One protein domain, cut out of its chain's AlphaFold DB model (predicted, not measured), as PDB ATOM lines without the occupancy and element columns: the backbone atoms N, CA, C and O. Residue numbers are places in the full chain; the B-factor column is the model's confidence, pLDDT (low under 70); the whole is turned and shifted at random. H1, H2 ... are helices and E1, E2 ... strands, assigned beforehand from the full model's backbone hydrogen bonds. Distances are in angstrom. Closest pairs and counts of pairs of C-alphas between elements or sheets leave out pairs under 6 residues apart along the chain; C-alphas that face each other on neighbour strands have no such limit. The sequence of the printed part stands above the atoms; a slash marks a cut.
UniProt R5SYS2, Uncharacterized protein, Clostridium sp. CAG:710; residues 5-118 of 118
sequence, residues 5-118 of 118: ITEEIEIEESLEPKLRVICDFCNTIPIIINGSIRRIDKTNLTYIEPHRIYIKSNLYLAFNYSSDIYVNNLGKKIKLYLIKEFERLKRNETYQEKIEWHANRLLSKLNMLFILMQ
ATOM      1  N   ILE A   5     218.628 211.966 181.024       94.88
ATOM      2  CA  ILE A   5     217.542 211.016 181.264       94.88
ATOM      3  C   ILE A   5     216.765 211.521 182.484       94.88
ATOM      4  O   ILE A   5     217.382 211.873 183.490       94.88
ATOM      5  N   THR A   6     215.436 211.602 182.389       95.94
ATOM      6  CA  THR A   6     214.559 212.078 183.474       95.94
ATOM      7  C   THR A   6     213.547 210.999 183.822       95.94
ATOM      8  O   THR A   6     212.861 210.498 182.936       95.94
ATOM      9  N   GLU A   7     213.453 210.673 185.103       95.25
ATOM     10  CA  GLU A   7     212.537 209.674 185.655       95.25
ATOM     11  C   GLU A   7     211.748 210.326 186.795       95.25
ATOM     12  O   GLU A   7     212.342 210.890 187.714       95.25
ATOM     13  N   GLU A   8     210.418 210.310 186.727       96.56
ATOM     14  CA  GLU A   8     209.561 210.847 187.792       96.56
ATOM     15  C   GLU A   8     209.649 209.975 189.051       96.56
ATOM     16  O   GLU A   8     209.771 208.752 188.966       96.56
ATOM     17  N   ILE A   9     209.599 210.604 190.226       94.50
ATOM     18  CA  ILE A   9     209.564 209.914 191.518       94.50
ATOM     19  C   ILE A   9     208.239 210.235 192.185       94.50
ATOM     20  O   ILE A   9     207.906 211.405 192.356       94.50
ATOM     21  N   GLU A  10     207.526 209.216 192.646       93.12
ATOM     22  CA  GLU A  10     206.312 209.409 193.436       93.12
ATOM     23  C   GLU A  10     206.627 209.911 194.851       93.12
ATOM     24  O   GLU A  10     207.672 209.607 195.445       93.12
ATOM     25  N   ILE A  11     205.727 210.722 195.403       90.44
ATOM     26  CA  ILE A  11     205.839 211.191 196.782       90.44
ATOM     27  C   ILE A  11     205.630 210.034 197.763       90.44
ATOM     28  O   ILE A  11     204.752 209.196 197.598       90.44
ATOM     29  N   GLU A  12     206.454 209.984 198.807       89.88
ATOM     30  CA  GLU A  12     206.345 208.937 199.819       89.88
ATOM     31  C   GLU A  12     205.053 209.080 200.642       89.88
ATOM     32  O   GLU A  12     204.759 210.157 201.175       89.88
ATOM     33  N   GLU A  13     204.339 207.970 200.857       86.94
ATOM     34  CA  GLU A  13     203.119 207.936 201.679       86.94
ATOM     35  C   GLU A  13     203.341 208.504 203.088       86.94
ATOM     36  O   GLU A  13     202.455 209.131 203.661       86.94
ATOM     37  N   SER A  14     204.540 208.356 203.663       84.69
ATOM     38  CA  SER A  14     204.845 208.867 205.007       84.69
ATOM     39  C   SER A  14     204.884 210.400 205.091       84.69
ATOM     40  O   SER A  14     204.882 210.971 206.194       84.69
ATOM     41  N   LEU A  15     204.964 211.086 203.949       84.75
ATOM     42  CA  LEU A  15     204.960 212.539 203.856       84.75
ATOM     43  C   LEU A  15     203.531 213.086 203.765       84.75
ATOM     44  O   LEU A  15     203.263 214.151 204.326       84.75
ATOM     45  N   GLU A  16     202.598 212.336 203.174       82.62
ATOM     46  CA  GLU A  16     201.209 212.769 203.011       82.62
ATOM     47  C   GLU A  16     200.511 213.134 204.333       82.62
ATOM     48  O   GLU A  16     199.976 214.242 204.405       82.62
ATOM     49  N   PRO A  17     200.519 212.305 205.405       83.62
ATOM     50  CA  PRO A  17     199.876 212.666 206.665       83.62
ATOM     51  C   PRO A  17     200.415 213.976 207.224       83.62
ATOM     52  O   PRO A  17     199.640 214.804 207.681       83.62
ATOM     53  N   LYS A  18     201.733 214.196 207.134       83.88
ATOM     54  CA  LYS A  18     202.400 215.402 207.649       83.88
ATOM     55  C   LYS A  18     201.978 216.647 206.870       83.88
ATOM     56  O   LYS A  18     201.823 217.713 207.461       83.88
ATOM     57  N   LEU A  19     201.781 216.515 205.557       82.19
ATOM     58  CA  LEU A  19     201.254 217.590 204.721       82.19
ATOM     59  C   LEU A  19     199.785 217.873 205.034       82.19
ATOM     60  O   LEU A  19     199.424 219.045 205.129       82.19
ATOM     61  N   ARG A  20     198.964 216.840 205.280       83.12
ATOM     62  CA  ARG A  20     197.557 217.011 205.688       83.12
ATOM     63  C   ARG A  20     197.437 217.878 206.941       83.12
ATOM     64  O   ARG A  20     196.672 218.828 206.911       83.12
ATOM     65  N   VAL A  21     198.286 217.676 207.954       83.06
ATOM     66  CA  VAL A  21     198.325 218.537 209.160       83.06
ATOM     67  C   VAL A  21     198.464 220.021 208.814       83.06
ATOM     68  O   VAL A  21     197.760 220.873 209.354       83.06
ATOM     69  N   ILE A  22     199.399 220.346 207.915       80.62
ATOM     70  CA  ILE A  22     199.659 221.731 207.503       80.62
ATOM     71  C   ILE A  22     198.457 222.285 206.732       80.62
ATOM     72  O   ILE A  22     198.091 223.449 206.898       80.62
ATOM     73  N   CYS A  23     197.844 221.452 205.897       82.12
ATOM     74  CA  CYS A  23     196.699 221.809 205.069       82.12
ATOM     75  C   CYS A  23     195.443 222.057 205.909       82.12
ATOM     76  O   CYS A  23     194.776 223.072 205.704       82.12
ATOM     77  N   ASP A  24     195.197 221.208 206.909       83.88
ATOM     78  CA  ASP A  24     194.134 221.357 207.904       83.88
ATOM     79  C   ASP A  24     194.320 222.644 208.714       83.88
ATOM     80  O   ASP A  24     193.362 223.352 209.002       83.88
ATOM     81  N   PHE A  25     195.564 223.004 209.045       80.56
ATOM     82  CA  PHE A  25     195.850 224.268 209.726       80.56
ATOM     83  C   PHE A  25     195.604 225.489 208.827       80.56
ATOM     84  O   PHE A  25     195.117 226.525 209.278       80.56
ATOM     85  N   CYS A  26     195.946 225.384 207.543       81.75
ATOM     86  CA  CYS A  26     195.810 226.479 206.587       81.75
ATOM     87  C   CYS A  26     194.407 226.603 205.972       81.75
ATOM     88  O   CYS A  26     194.175 227.597 205.271       81.75
ATOM     89  N   ASN A  27     193.514 225.628 206.207       85.62
ATOM     90  CA  ASN A  27     192.246 225.421 205.498       85.62
ATOM     91  C   ASN A  27     192.428 225.504 203.973       85.62
ATOM     92  O   ASN A  27     191.777 226.293 203.287       85.62
ATOM     93  N   THR A  28     193.405 224.785 203.423       88.06
ATOM     94  CA  THR A  28     193.735 224.847 201.989       88.06
ATOM     95  C   THR A  28     194.218 223.495 201.491       88.06
ATOM     96  O   THR A  28     194.935 222.802 202.201       88.06
ATOM     97  N   ILE A  29     193.852 223.144 200.259       86.81
ATOM     98  CA  ILE A  29     194.296 221.914 199.599       86.81
ATOM     99  C   ILE A  29     195.691 222.155 198.999       86.81
ATOM    100  O   ILE A  29     195.880 223.165 198.313       86.81
ATOM    101  N   PRO A  30     196.672 221.270 199.243       89.69
ATOM    102  CA  PRO A  30     197.993 221.403 198.656       89.69
ATOM    103  C   PRO A  30     197.959 220.976 197.187       89.69
ATOM    104  O   PRO A  30     197.296 220.003 196.831       89.69
ATOM    105  N   ILE A  31     198.726 221.656 196.339       92.25
ATOM    106  CA  ILE A  31     199.024 221.174 194.986       92.25
ATOM    107  C   ILE A  31     200.409 220.539 195.034       92.25
ATOM    108  O   ILE A  31     201.388 221.221 195.341       92.25
ATOM    109  N   ILE A  32     200.486 219.241 194.758       92.62
ATOM    110  CA  ILE A  32     201.729 218.469 194.804       92.62
ATOM    111  C   ILE A  32     202.154 218.160 193.374       92.62
ATOM    112  O   ILE A  32     201.379 217.615 192.592       92.62
ATOM    113  N   ILE A  33     203.385 218.530 193.040       94.69
ATOM    114  CA  ILE A  33     204.055 218.154 191.799       94.69
ATOM    115  C   ILE A  33     205.226 217.263 192.183       94.69
ATOM    116  O   ILE A  33     206.102 217.683 192.949       94.69
ATOM    117  N   ASN A  34     205.225 216.050 191.645       95.62
ATOM    118  CA  ASN A  34     206.260 215.066 191.894       95.62
ATOM    119  C   ASN A  34     207.641 215.557 191.438       95.62
ATOM    120  O   ASN A  34     207.791 216.309 190.469       95.62
ATOM    121  N   GLY A  35     208.652 215.137 192.187       95.06
ATOM    122  CA  GLY A  35     210.054 215.309 191.857       95.06
ATOM    123  C   GLY A  35     210.499 214.344 190.760       95.06
ATOM    124  O   GLY A  35     209.738 213.521 190.255       95.06
ATOM    125  N   SER A  36     211.770 214.435 190.388       96.56
ATOM    126  CA  SER A  36     212.356 213.556 189.378       96.56
ATOM    127  C   SER A  36     213.822 213.266 189.671       96.56
ATOM    128  O   SER A  36     214.534 214.082 190.256       96.56
ATOM    129  N   ILE A  37     214.301 212.102 189.252       96.12
ATOM    130  CA  ILE A  37     215.723 211.815 189.131       96.12
ATOM    131  C   ILE A  37     216.156 212.227 187.725       96.12
ATOM    132  O   ILE A  37     215.618 211.756 186.725       96.12
ATOM    133  N   ARG A  38     217.156 213.103 187.648       95.62
ATOM    134  CA  ARG A  38     217.792 213.526 186.400       95.62
ATOM    135  C   ARG A  38     219.209 212.986 186.347       95.62
ATOM    136  O   ARG A  38     220.019 213.285 187.222       95.62
ATOM    137  N   ARG A  39     219.527 212.208 185.319       96.19
ATOM    138  CA  ARG A  39     220.836 211.564 185.146       96.19
ATOM    139  C   ARG A  39     221.485 212.040 183.863       96.19
ATOM    140  O   ARG A  39     220.832 212.100 182.823       96.19
ATOM    141  N   ILE A  40     222.770 212.364 183.931       95.50
ATOM    142  CA  ILE A  40     223.548 212.679 182.733       95.50
ATOM    143  C   ILE A  40     223.999 211.360 182.102       95.50
ATOM    144  O   ILE A  40     224.698 210.570 182.743       95.50
ATOM    145  N   ASP A  41     223.600 211.139 180.850       93.06
ATOM    146  CA  ASP A  41     223.900 209.918 180.100       93.06
ATOM    147  C   ASP A  41     225.412 209.621 180.096       93.06
ATOM    148  O   ASP A  41     226.238 210.526 179.967       93.06
ATOM    149  N   LYS A  42     225.770 208.341 180.252       92.38
ATOM    150  CA  LYS A  42     227.160 207.835 180.320       92.38
ATOM    151  C   LYS A  42     228.014 208.389 181.469       92.38
ATOM    152  O   LYS A  42     229.236 208.253 181.442       92.38
ATOM    153  N   THR A  43     227.399 208.974 182.495       93.62
ATOM    154  CA  THR A  43     228.091 209.401 183.719       93.62
ATOM    155  C   THR A  43     227.365 208.889 184.962       93.62
ATOM    156  O   THR A  43     226.227 208.426 184.905       93.62
ATOM    157  N   ASN A  44     228.018 208.990 186.115       91.69
ATOM    158  CA  ASN A  44     227.417 208.730 187.423       91.69
ATOM    159  C   ASN A  44     226.747 209.976 188.037       91.69
ATOM    160  O   ASN A  44     226.296 209.925 189.180       91.69
ATOM    161  N   LEU A  45     226.680 211.095 187.308       94.81
ATOM    162  CA  LEU A  45     226.096 212.331 187.814       94.81
ATOM    163  C   LEU A  45     224.572 212.237 187.813       94.81
ATOM    164  O   LEU A  45     223.930 212.122 186.766       94.81
ATOM    165  N   THR A  46     224.011 212.303 189.018       94.19
ATOM    166  CA  THR A  46     222.572 212.250 189.265       94.19
ATOM    167  C   THR A  46     222.155 213.450 190.096       94.19
ATOM    168  O   THR A  46     222.780 213.769 191.105       94.19
ATOM    169  N   TYR A  47     221.084 214.104 189.672       94.19
ATOM    170  CA  TYR A  47     220.420 215.171 190.393       94.19
ATOM    171  C   TYR A  47     219.027 214.703 190.805       94.19
ATOM    172  O   TYR A  47     218.296 214.138 189.994       94.19
ATOM    173  N   ILE A  48     218.664 214.948 192.060       93.94
ATOM    174  CA  ILE A  48     217.322 214.679 192.571       93.94
ATOM    175  C   ILE A  48     216.583 216.012 192.606       93.94
ATOM    176  O   ILE A  48     216.912 216.901 193.391       93.94
ATOM    177  N   GLU A  49     215.591 216.154 191.739       94.81
ATOM    178  CA  GLU A  49     214.655 217.264 191.777       94.81
ATOM    179  C   GLU A  49     213.632 217.022 192.900       94.81
ATOM    180  O   GLU A  49     213.016 215.955 192.932       94.81
ATOM    181  N   PRO A  50     213.445 217.976 193.831       95.94
ATOM    182  CA  PRO A  50     212.489 217.819 194.919       95.94
ATOM    183  C   PRO A  50     211.045 217.841 194.419       95.94
ATOM    184  O   PRO A  50     210.722 218.501 193.429       95.94
ATOM    185  N   HIS A  51     210.163 217.233 195.206       95.38
ATOM    186  CA  HIS A  51     208.724 217.457 195.113       95.38
ATOM    187  C   HIS A  51     208.418 218.923 195.400       95.38
ATOM    188  O   HIS A  51     208.919 219.485 196.382       95.38
ATOM    189  N   ARG A  52     207.576 219.539 194.570       95.62
ATOM    190  CA  ARG A  52     207.093 220.907 194.773       95.62
ATOM    191  C   ARG A  52     205.687 220.853 195.336       95.62
ATOM    192  O   ARG A  52     204.772 220.359 194.687       95.62
ATOM    193  N   ILE A  53     205.521 221.386 196.535       93.69
ATOM    194  CA  ILE A  53     204.246 221.406 197.241       93.69
ATOM    195  C   ILE A  53     203.836 222.864 197.400       93.69
ATOM    196  O   ILE A  53     204.513 223.638 198.077       93.69
ATOM    197  N   TYR A  54     202.732 223.243 196.772       93.00
ATOM    198  CA  TYR A  54     202.174 224.583 196.869       93.00
ATOM    199  C   TYR A  54     201.036 224.590 197.877       93.00
ATOM    200  O   TYR A  54     200.053 223.867 197.726       93.00
ATOM    201  N   ILE A  55     201.167 225.431 198.900       90.06
ATOM    202  CA  ILE A  55     200.117 225.679 199.889       90.06
ATOM    203  C   ILE A  55     199.852 227.180 199.869       90.06
ATOM    204  O   ILE A  55     200.713 227.978 200.253       90.06
ATOM    205  N   LYS A  56     198.666 227.573 199.391       87.44
ATOM    206  CA  LYS A  56     198.352 228.966 199.032       87.44
ATOM    207  C   LYS A  56     199.393 229.501 198.036       87.44
ATOM    208  O   LYS A  56     199.532 228.958 196.948       87.44
ATOM    209  N   SER A  57     200.131 230.542 198.414       88.56
ATOM    210  CA  SER A  57     201.153 231.198 197.588       88.56
ATOM    211  C   SER A  57     202.582 230.757 197.927       88.56
ATOM    212  O   SER A  57     203.529 231.265 197.334       88.56
ATOM    213  N   ASN A  58     202.752 229.854 198.900       90.88
ATOM    214  CA  ASN A  58     204.063 229.428 199.380       90.88
ATOM    215  C   ASN A  58     204.489 228.118 198.718       90.88
ATOM    216  O   ASN A  58     203.686 227.189 198.594       90.88
ATOM    217  N   LEU A  59     205.769 228.042 198.353       94.38
ATOM    218  CA  LEU A  59     206.389 226.844 197.808       94.38
ATOM    219  C   LEU A  59     207.136 226.104 198.914       94.38
ATOM    220  O   LEU A  59     207.965 226.677 199.619       94.38
ATOM    221  N   TYR A  60     206.896 224.806 199.005       93.81
ATOM    222  CA  TYR A  60     207.651 223.898 199.848       93.81
ATOM    223  C   TYR A  60     208.348 222.862 198.975       93.81
ATOM    224  O   TYR A  60     207.754 222.332 198.035       93.81
ATOM    225  N   LEU A  61     209.615 222.592 199.276       95.31
ATOM    226  CA  LEU A  61     210.400 221.575 198.584       95.31
ATOM    227  C   LEU A  61     210.602 220.400 199.529       95.31
ATOM    228  O   LEU A  61     211.138 220.567 200.629       95.31
ATOM    229  N   ALA A  62     210.180 219.219 199.096       94.06
ATOM    230  CA  ALA A  62     210.332 217.999 199.867       94.06
ATOM    231  C   ALA A  62     211.139 216.962 199.092       94.06
ATOM    232  O   ALA A  62     211.029 216.832 197.876       94.06
ATOM    233  N   PHE A  63     211.941 216.208 199.829       93.69
ATOM    234  CA  PHE A  63     212.675 215.067 199.308       93.69
ATOM    235  C   PHE A  63     212.169 213.826 200.033       93.69
ATOM    236  O   PHE A  63     211.992 213.862 201.255       93.69
ATOM    237  N   ASN A  64     211.962 212.735 199.296       91.50
ATOM    238  CA  ASN A  64     211.699 211.440 199.922       91.50
ATOM    239  C   ASN A  64     212.850 211.103 200.883       91.50
ATOM    240  O   ASN A  64     214.001 211.466 200.623       91.50
ATOM    241  N   TYR A  65     212.534 210.455 202.006       86.00
ATOM    242  CA  TYR A  65     213.495 210.116 203.070       86.00
ATOM    243  C   TYR A  65     214.156 211.300 203.807       86.00
ATOM    244  O   TYR A  65     214.986 211.083 204.692       86.00
ATOM    245  N   SER A  66     213.798 212.555 203.507       90.50
ATOM    246  CA  SER A  66     214.296 213.718 204.250       90.50
ATOM    247  C   SER A  66     213.529 213.921 205.557       90.50
ATOM    248  O   SER A  66     212.306 213.797 205.620       90.50
ATOM    249  N   SER A  67     214.249 214.304 206.611       91.06
ATOM    250  CA  SER A  67     213.664 214.755 207.879       91.06
ATOM    251  C   SER A  67     213.237 216.226 207.859       91.06
ATOM    252  O   SER A  67     212.565 216.679 208.788       91.06
ATOM    253  N   ASP A  68     213.585 216.952 206.798       92.75
ATOM    254  CA  ASP A  68     213.365 218.385 206.636       92.75
ATOM    255  C   ASP A  68     212.539 218.684 205.370       92.75
ATOM    256  O   ASP A  68     212.724 218.048 204.329       92.75
ATOM    257  N   ILE A  69     211.673 219.697 205.452       92.50
ATOM    258  CA  ILE A  69     211.008 220.350 204.314       92.50
ATOM    259  C   ILE A  69     211.609 221.742 204.144       92.50
ATOM    260  O   ILE A  69     211.773 222.476 205.118       92.50
ATOM    261  N   TYR A  70     211.898 222.140 202.912       94.62
ATOM    262  CA  TYR A  70     212.450 223.454 202.604       94.62
ATOM    263  C   TYR A  70     211.362 224.444 202.194       94.62
ATOM    264  O   TYR A  70     210.338 224.054 201.641       94.62
ATOM    265  N   VAL A  71     211.583 225.731 202.462       94.00
ATOM    266  CA  VAL A  71     210.611 226.807 202.219       94.00
ATOM    267  C   VAL A  71     211.151 227.742 201.150       94.00
ATOM    268  O   VAL A  71     212.141 228.435 201.380       94.00
ATOM    269  N   ASN A  72     210.473 227.790 200.006       94.12
ATOM    270  CA  ASN A  72     210.787 228.532 198.781       94.12
ATOM    271  C   ASN A  72     212.122 228.159 198.107       94.12
ATOM    272  O   ASN A  72     212.188 228.088 196.884       94.12
ATOM    273  N   ASN A  73     213.182 227.921 198.877       93.94
ATOM    274  CA  ASN A  73     214.519 227.554 198.421       93.94
ATOM    275  C   ASN A  73     215.210 226.630 199.441       93.94
ATOM    276  O   ASN A  73     214.700 226.406 200.535       93.94
ATOM    277  N   LEU A  74     216.401 226.131 199.101       93.69
ATOM    278  CA  LEU A  74     217.161 225.191 199.938       93.69
ATOM    279  C   LEU A  74     217.869 225.832 201.151       93.69
ATOM    280  O   LEU A  74     218.510 225.131 201.928       93.69
ATOM    281  N   GLY A  75     217.767 227.151 201.333       94.38
ATOM    282  CA  GLY A  75     218.397 227.870 202.442       94.38
ATOM    283  C   GLY A  75     217.573 227.862 203.731       94.38
ATOM    284  O   GLY A  75     218.137 227.885 204.823       94.38
ATOM    285  N   LYS A  76     216.238 227.805 203.629       95.38
ATOM    286  CA  LYS A  76     215.335 227.787 204.789       95.38
ATOM    287  C   LYS A  76     214.631 226.443 204.895       95.38
ATOM    288  O   LYS A  76     214.016 225.997 203.933       95.38
ATOM    289  N   LYS A  77     214.666 225.833 206.083       94.19
ATOM    290  CA  LYS A  77     214.076 224.513 206.328       94.19
ATOM    291  C   LYS A  77     213.273 224.421 207.620       94.19
ATOM    292  O   LYS A  77     213.556 225.119 208.592       94.19
ATOM    293  N   ILE A  78     212.284 223.538 207.610       90.94
ATOM    294  CA  ILE A  78     211.410 223.167 208.719       90.94
ATOM    295  C   ILE A  78     211.617 221.679 208.977       90.94
ATOM    296  O   ILE A  78     211.491 220.862 208.066       90.94
ATOM    297  N   LYS A  79     211.904 221.320 210.227       92.12
ATOM    298  CA  LYS A  79     212.071 219.919 210.616       92.12
ATOM    299  C   LYS A  79     210.707 219.249 210.746       92.12
ATOM    300  O   LYS A  79     209.849 219.738 211.479       92.12
ATOM    301  N   LEU A  80     210.521 218.095 210.113       88.38
ATOM    302  CA  LEU A  80     209.249 217.366 210.111       88.38
ATOM    303  C   LEU A  80     208.786 216.941 211.510       88.38
ATOM    304  O   LEU A  80     207.584 216.839 211.752       88.38
ATOM    305  N   TYR A  81     209.713 216.698 212.445       88.38
ATOM    306  CA  TYR A  81     209.332 216.335 213.813       88.38
ATOM    307  C   TYR A  81     208.589 217.471 214.530       88.38
ATOM    308  O   TYR A  81     207.763 217.189 215.389       88.38
ATOM    309  N   LEU A  82     208.842 218.737 214.169       90.31
ATOM    310  CA  LEU A  82     208.161 219.882 214.781       90.31
ATOM    311  C   LEU A  82     206.665 219.873 214.460       90.31
ATOM    312  O   LEU A  82     205.861 220.230 215.312       90.31
ATOM    313  N   ILE A  83     206.291 219.406 213.264       86.69
ATOM    314  CA  ILE A  83     204.886 219.250 212.865       86.69
ATOM    315  C   ILE A  83     204.214 218.199 213.757       86.69
ATOM    316  O   ILE A  83     203.161 218.461 214.327       86.69
ATOM    317  N   LYS A  84     204.860 217.040 213.947       85.25
ATOM    318  CA  LYS A  84     204.353 215.977 214.835       85.25
ATOM    319  C   LYS A  84     204.223 216.444 216.283       85.25
ATOM    320  O   LYS A  84     203.264 216.094 216.968       85.25
ATOM    321  N   GLU A  85     205.197 217.213 216.754       91.00
ATOM    322  CA  GLU A  85     205.195 217.737 218.116       91.00
ATOM    323  C   GLU A  85     204.076 218.759 218.322       91.00
ATOM    324  O   GLU A  85     203.359 218.693 219.319       91.00
ATOM    325  N   PHE A  86     203.847 219.637 217.344       87.88
ATOM    326  CA  PHE A  86     202.716 220.559 217.360       87.88
ATOM    327  C   PHE A  86     201.372 219.820 217.449       87.88
ATOM    328  O   PHE A  86     200.541 220.158 218.291       87.88
ATOM    329  N   GLU A  87     201.168 218.763 216.655       86.75
ATOM    330  CA  GLU A  87     199.954 217.944 216.760       86.75
ATOM    331  C   GLU A  87     199.783 217.309 218.140       86.75
ATOM    332  O   GLU A  87     198.673 217.257 218.676       86.75
ATOM    333  N   ARG A  88     200.878 216.804 218.721       90.50
ATOM    334  CA  ARG A  88     200.876 216.207 220.058       90.50
ATOM    335  C   ARG A  88     200.434 217.226 221.106       90.50
ATOM    336  O   ARG A  88     199.579 216.907 221.930       90.50
ATOM    337  N   LEU A  89     200.988 218.436 221.053       92.19
ATOM    338  CA  LEU A  89     200.655 219.520 221.976       92.19
ATOM    339  C   LEU A  89     199.196 219.956 221.833       92.19
ATOM    340  O   LEU A  89     198.490 220.014 222.837       92.19
ATOM    341  N   LYS A  90     198.714 220.149 220.600       88.75
ATOM    342  CA  LYS A  90     197.318 220.521 220.333       88.75
ATOM    343  C   LYS A  90     196.331 219.482 220.873       88.75
ATOM    344  O   LYS A  90     195.339 219.833 221.502       88.75
ATOM    345  N   ARG A  91     196.610 218.185 220.679       89.25
ATOM    346  CA  ARG A  91     195.776 217.117 221.260       89.25
ATOM    347  C   ARG A  91     195.728 217.208 222.782       89.25
ATOM    348  O   ARG A  91     194.649 217.090 223.354       89.25
ATOM    349  N   ASN A  92     196.874 217.420 223.427       94.25
ATOM    350  CA  ASN A  92     196.950 217.528 224.883       94.25
ATOM    351  C   ASN A  92     196.145 218.715 225.415       94.25
ATOM    352  O   ASN A  92     195.393 218.533 226.366       94.25
ATOM    353  N   GLU A  93     196.263 219.884 224.786       93.00
ATOM    354  CA  GLU A  93     195.461 221.071 225.109       93.00
ATOM    355  C   GLU A  93     193.960 220.744 225.082       93.00
ATOM    356  O   GLU A  93     193.277 220.894 226.093       93.00
ATOM    357  N   THR A  94     193.471 220.130 223.999       92.62
ATOM    358  CA  THR A  94     192.059 219.722 223.881       92.62
ATOM    359  C   THR A  94     191.619 218.719 224.960       92.62
ATOM    360  O   THR A  94     190.461 218.721 225.381       92.62
ATOM    361  N   TYR A  95     192.502 217.819 225.412       94.50
ATOM    362  CA  TYR A  95     192.187 216.908 226.521       94.50
ATOM    363  C   TYR A  95     192.069 217.650 227.857       94.50
ATOM    364  O   TYR A  95     191.143 217.359 228.615       94.50
ATOM    365  N   GLN A  96     192.967 218.599 228.133       94.56
ATOM    366  CA  GLN A  96     192.921 219.403 229.358       94.56
ATOM    367  C   GLN A  96     191.654 220.261 229.409       94.56
ATOM    368  O   GLN A  96     190.933 220.211 230.403       94.56
ATOM    369  N   GLU A  97     191.308 220.935 228.310       94.62
ATOM    370  CA  GLU A  97     190.077 221.733 228.201       94.62
ATOM    371  C   GLU A  97     188.818 220.895 228.465       94.62
ATOM    372  O   GLU A  97     187.906 221.320 229.175       94.62
ATOM    373  N   LYS A  98     188.762 219.663 227.937       96.38
ATOM    374  CA  LYS A  98     187.650 218.740 228.214       96.38
ATOM    375  C   LYS A  98     187.557 218.411 229.700       96.38
ATOM    376  O   LYS A  98     186.463 218.463 230.259       96.38
ATOM    377  N   ILE A  99     188.676 218.061 230.331       95.31
ATOM    378  CA  ILE A  99     188.716 217.727 231.762       95.31
ATOM    379  C   ILE A  99     188.233 218.917 232.595       95.31
ATOM    380  O   ILE A  99     187.359 218.747 233.447       95.31
ATOM    381  N   GLU A 100     188.744 220.111 232.310       97.19
ATOM    382  CA  GLU A 100     188.349 221.345 232.984       97.19
ATOM    383  C   GLU A 100     186.847 221.618 232.825       97.19
ATOM    384  O   GLU A 100     186.140 221.842 233.811       97.19
ATOM    385  N   TRP A 101     186.322 221.508 231.602       97.31
ATOM    386  CA  TRP A 101     184.897 221.687 231.334       97.31
ATOM    387  C   TRP A 101     184.032 220.696 232.123       97.31
ATOM    388  O   TRP A 101     183.028 221.078 232.734       97.31
ATOM    389  N   HIS A 102     184.432 219.421 232.161       97.75
ATOM    390  CA  HIS A 102     183.739 218.396 232.938       97.75
ATOM    391  C   HIS A 102     183.758 218.702 234.442       97.75
ATOM    392  O   HIS A 102     182.715 218.578 235.093       97.75
ATOM    393  N   ALA A 103     184.896 219.135 234.988       97.44
ATOM    394  CA  ALA A 103     185.031 219.501 236.396       97.44
ATOM    395  C   ALA A 103     184.138 220.699 236.760       97.44
ATOM    396  O   ALA A 103     183.340 220.611 237.697       97.44
ATOM    397  N   ASN A 104     184.182 221.771 235.964       97.75
ATOM    398  CA  ASN A 104     183.364 222.971 236.165       97.75
ATOM    399  C   ASN A 104     181.861 222.662 236.100       97.75
ATOM    400  O   ASN A 104     181.072 223.175 236.901       97.75
ATOM    401  N   ARG A 105     181.451 221.761 235.197       97.06
ATOM    402  CA  ARG A 105     180.061 221.297 235.104       97.06
ATOM    403  C   ARG A 105     179.616 220.549 236.362       97.06
ATOM    404  O   ARG A 105     178.499 220.763 236.835       97.06
ATOM    405  N   LEU A 106     180.458 219.662 236.894       97.69
ATOM    406  CA  LEU A 106     180.157 218.907 238.115       97.69
ATOM    407  C   LEU A 106     180.079 219.822 239.339       97.69
ATOM    408  O   LEU A 106     179.125 219.711 240.107       97.69
ATOM    409  N   LEU A 107     181.025 220.755 239.477       96.94
ATOM    410  CA  LEU A 107     181.028 221.745 240.554       96.94
ATOM    411  C   LEU A 107     179.756 222.600 240.528       96.94
ATOM    412  O   LEU A 107     179.089 222.759 241.546       96.94
ATOM    413  N   SER A 108     179.362 223.070 239.342       96.38
ATOM    414  CA  SER A 108     178.124 223.837 239.161       96.38
ATOM    415  C   SER A 108     176.885 223.028 239.558       96.38
ATOM    416  O   SER A 108     175.991 223.543 240.229       96.38
ATOM    417  N   LYS A 109     176.838 221.737 239.196       97.31
ATOM    418  CA  LYS A 109     175.744 220.835 239.583       97.31
ATOM    419  C   LYS A 109     175.680 220.639 241.100       97.31
ATOM    420  O   LYS A 109     174.586 220.653 241.658       97.31
ATOM    421  N   LEU A 110     176.829 220.462 241.753       96.81
ATOM    422  CA  LEU A 110     176.909 220.305 243.204       96.81
ATOM    423  C   LEU A 110     176.447 221.574 243.927       96.81
ATOM    424  O   LEU A 110     175.645 221.482 244.851       96.81
ATOM    425  N   ASN A 111     176.880 222.747 243.461       95.62
ATOM    426  CA  ASN A 111     176.455 224.027 244.022       95.62
ATOM    427  C   ASN A 111     174.936 224.228 243.906       95.62
ATOM    428  O   ASN A 111     174.311 224.649 244.874       95.62
ATOM    429  N   MET A 112     174.318 223.876 242.770       95.56
ATOM    430  CA  MET A 112     172.853 223.940 242.640       95.56
ATOM    431  C   MET A 112     172.133 222.995 243.606       95.56
ATOM    432  O   MET A 112     171.147 223.391 244.219       95.56
ATOM    433  N   LEU A 113     172.621 221.760 243.757       94.94
ATOM    434  CA  LEU A 113     172.057 220.800 244.712       94.94
ATOM    435  C   LEU A 113     172.154 221.318 246.148       94.94
ATOM    436  O   LEU A 113     171.187 221.214 246.892       94.94
ATOM    437  N   PHE A 114     173.294 221.903 246.513       93.88
ATOM    438  CA  PHE A 114     173.495 222.484 247.835       93.88
ATOM    439  C   PHE A 114     172.509 223.626 248.117       93.88
ATOM    440  O   PHE A 114     171.878 223.621 249.167       93.88
ATOM    441  N   ILE A 115     172.317 224.547 247.163       93.44
ATOM    442  CA  ILE A 115     171.350 225.653 247.285       93.44
ATOM    443  C   ILE A 115     169.915 225.130 247.446       93.44
ATOM    444  O   ILE A 115     169.160 225.667 248.243       93.44
ATOM    445  N   LEU A 116     169.529 224.087 246.704       89.94
ATOM    446  CA  LEU A 116     168.175 223.516 246.761       89.94
ATOM    447  C   LEU A 116     167.878 222.734 248.052       89.94
ATOM    448  O   LEU A 116     166.723 222.392 248.294       89.94
ATOM    449  N   MET A 117     168.902 222.394 248.835       88.12
ATOM    450  CA  MET A 117     168.775 221.636 250.084       88.12
ATOM    451  C   MET A 117     168.818 222.515 251.348       88.12
ATOM    452  O   MET A 117     168.741 221.965 252.448       88.12
ATOM    453  N   GLN A 118     168.960 223.836 251.203       77.50
ATOM    454  CA  GLN A 118     168.875 224.831 252.284       77.50
ATOM    455  C   GLN A 118     167.476 225.442 252.360       77.50
ATOM    456  O   GLN A 118     167.040 225.716 253.499       77.50
TER     457      GLN A 118
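What this domain is: This is residues 5 to 118 of the 118 residues of an uncharacterized protein of Clostridium sp. CAG:710 (UniProt R5SYS2). A small head built mostly of strands ends in one long helix, H2, whose far part sticks out as a stalk, with residues 88 to 118 standing free. In the head, a strongly twisted sheet of five strands is continued, on the side away from the stalk, by an arm of three strands, since E2 runs on into E3 and E4 into E5; the short helix H1 sits by the base of H2 and only grazes the larger sheet. The printed part has 114 residues with two named helices and eight named strands, in the order E1 H1 E2 E3 E4 E5 E6 E7 E8 H2, a mixed class. The sheets, E2 - E5 - E6 - E7 - E8 and E1 - E3 - E4, are antiparallel throughout. The whole is an extended rod spanning 94 by 24 by 23 A, with a radius of gyration of the C-alphas of 23.8 A.

How they stand to each other: Edge strand E1, residues 5 to 9, is the antiparallel neighbour of E3, residues 35 to 40, with N 7 and O 37 2.9 A apart. E3 and E4, residues 46 to 49, form a hairpin, with N 38 and O 47 at 2.8 A. E2, residues 31 to 33, runs on into E3 at 18 degrees, and E4 into E5, residues 51 to 55, at 13 degrees. E2 and E5 are antiparallel, with N 33 and O 52 at 2.8 A. E5, E6 of residues 58 to 62, E7 of residues 68 to 71 and E8 of residues 73 to 79 form a meander, each strand the antiparallel neighbour of the one before; N 53 and O 60 are 2.9 A apart, N 61 and O 70 2.9 A, N 69 and O 78 2.9 A. H1, residues 16 to 26, only grazes this sheet with its residues 19 to 26. H2, residues 80 to 116, touches H1 with residues 80 to 87 alone, at a steep tilt of 57 degrees, the same way; their closest C-alphas, of Lys 18 and Ile 83, are 6.9 A apart. O i to N i+4 pairs are within hydrogen-bond range in 6 of 7 cases in H1 and 32 of 33 in H2.

Where its parts are: E1 begins at C-alpha 5, (217.542, 211.016, 181.264). H1 measures 15.2 A, E3 16.5 A and E8 14.6 A. H2 runs 55.4 A, from C-alpha 80 at (209.249, 217.366, 210.111) to C-alpha 116 at (168.175, 223.516, 246.761).

The domain as a whole: The two C-alphas farthest apart, of Lys 42 and Gln 118, are 94.2 A apart. The printed part has no cut and no long link. Its mean pLDDT is 91.8, and no printed residue is under 70.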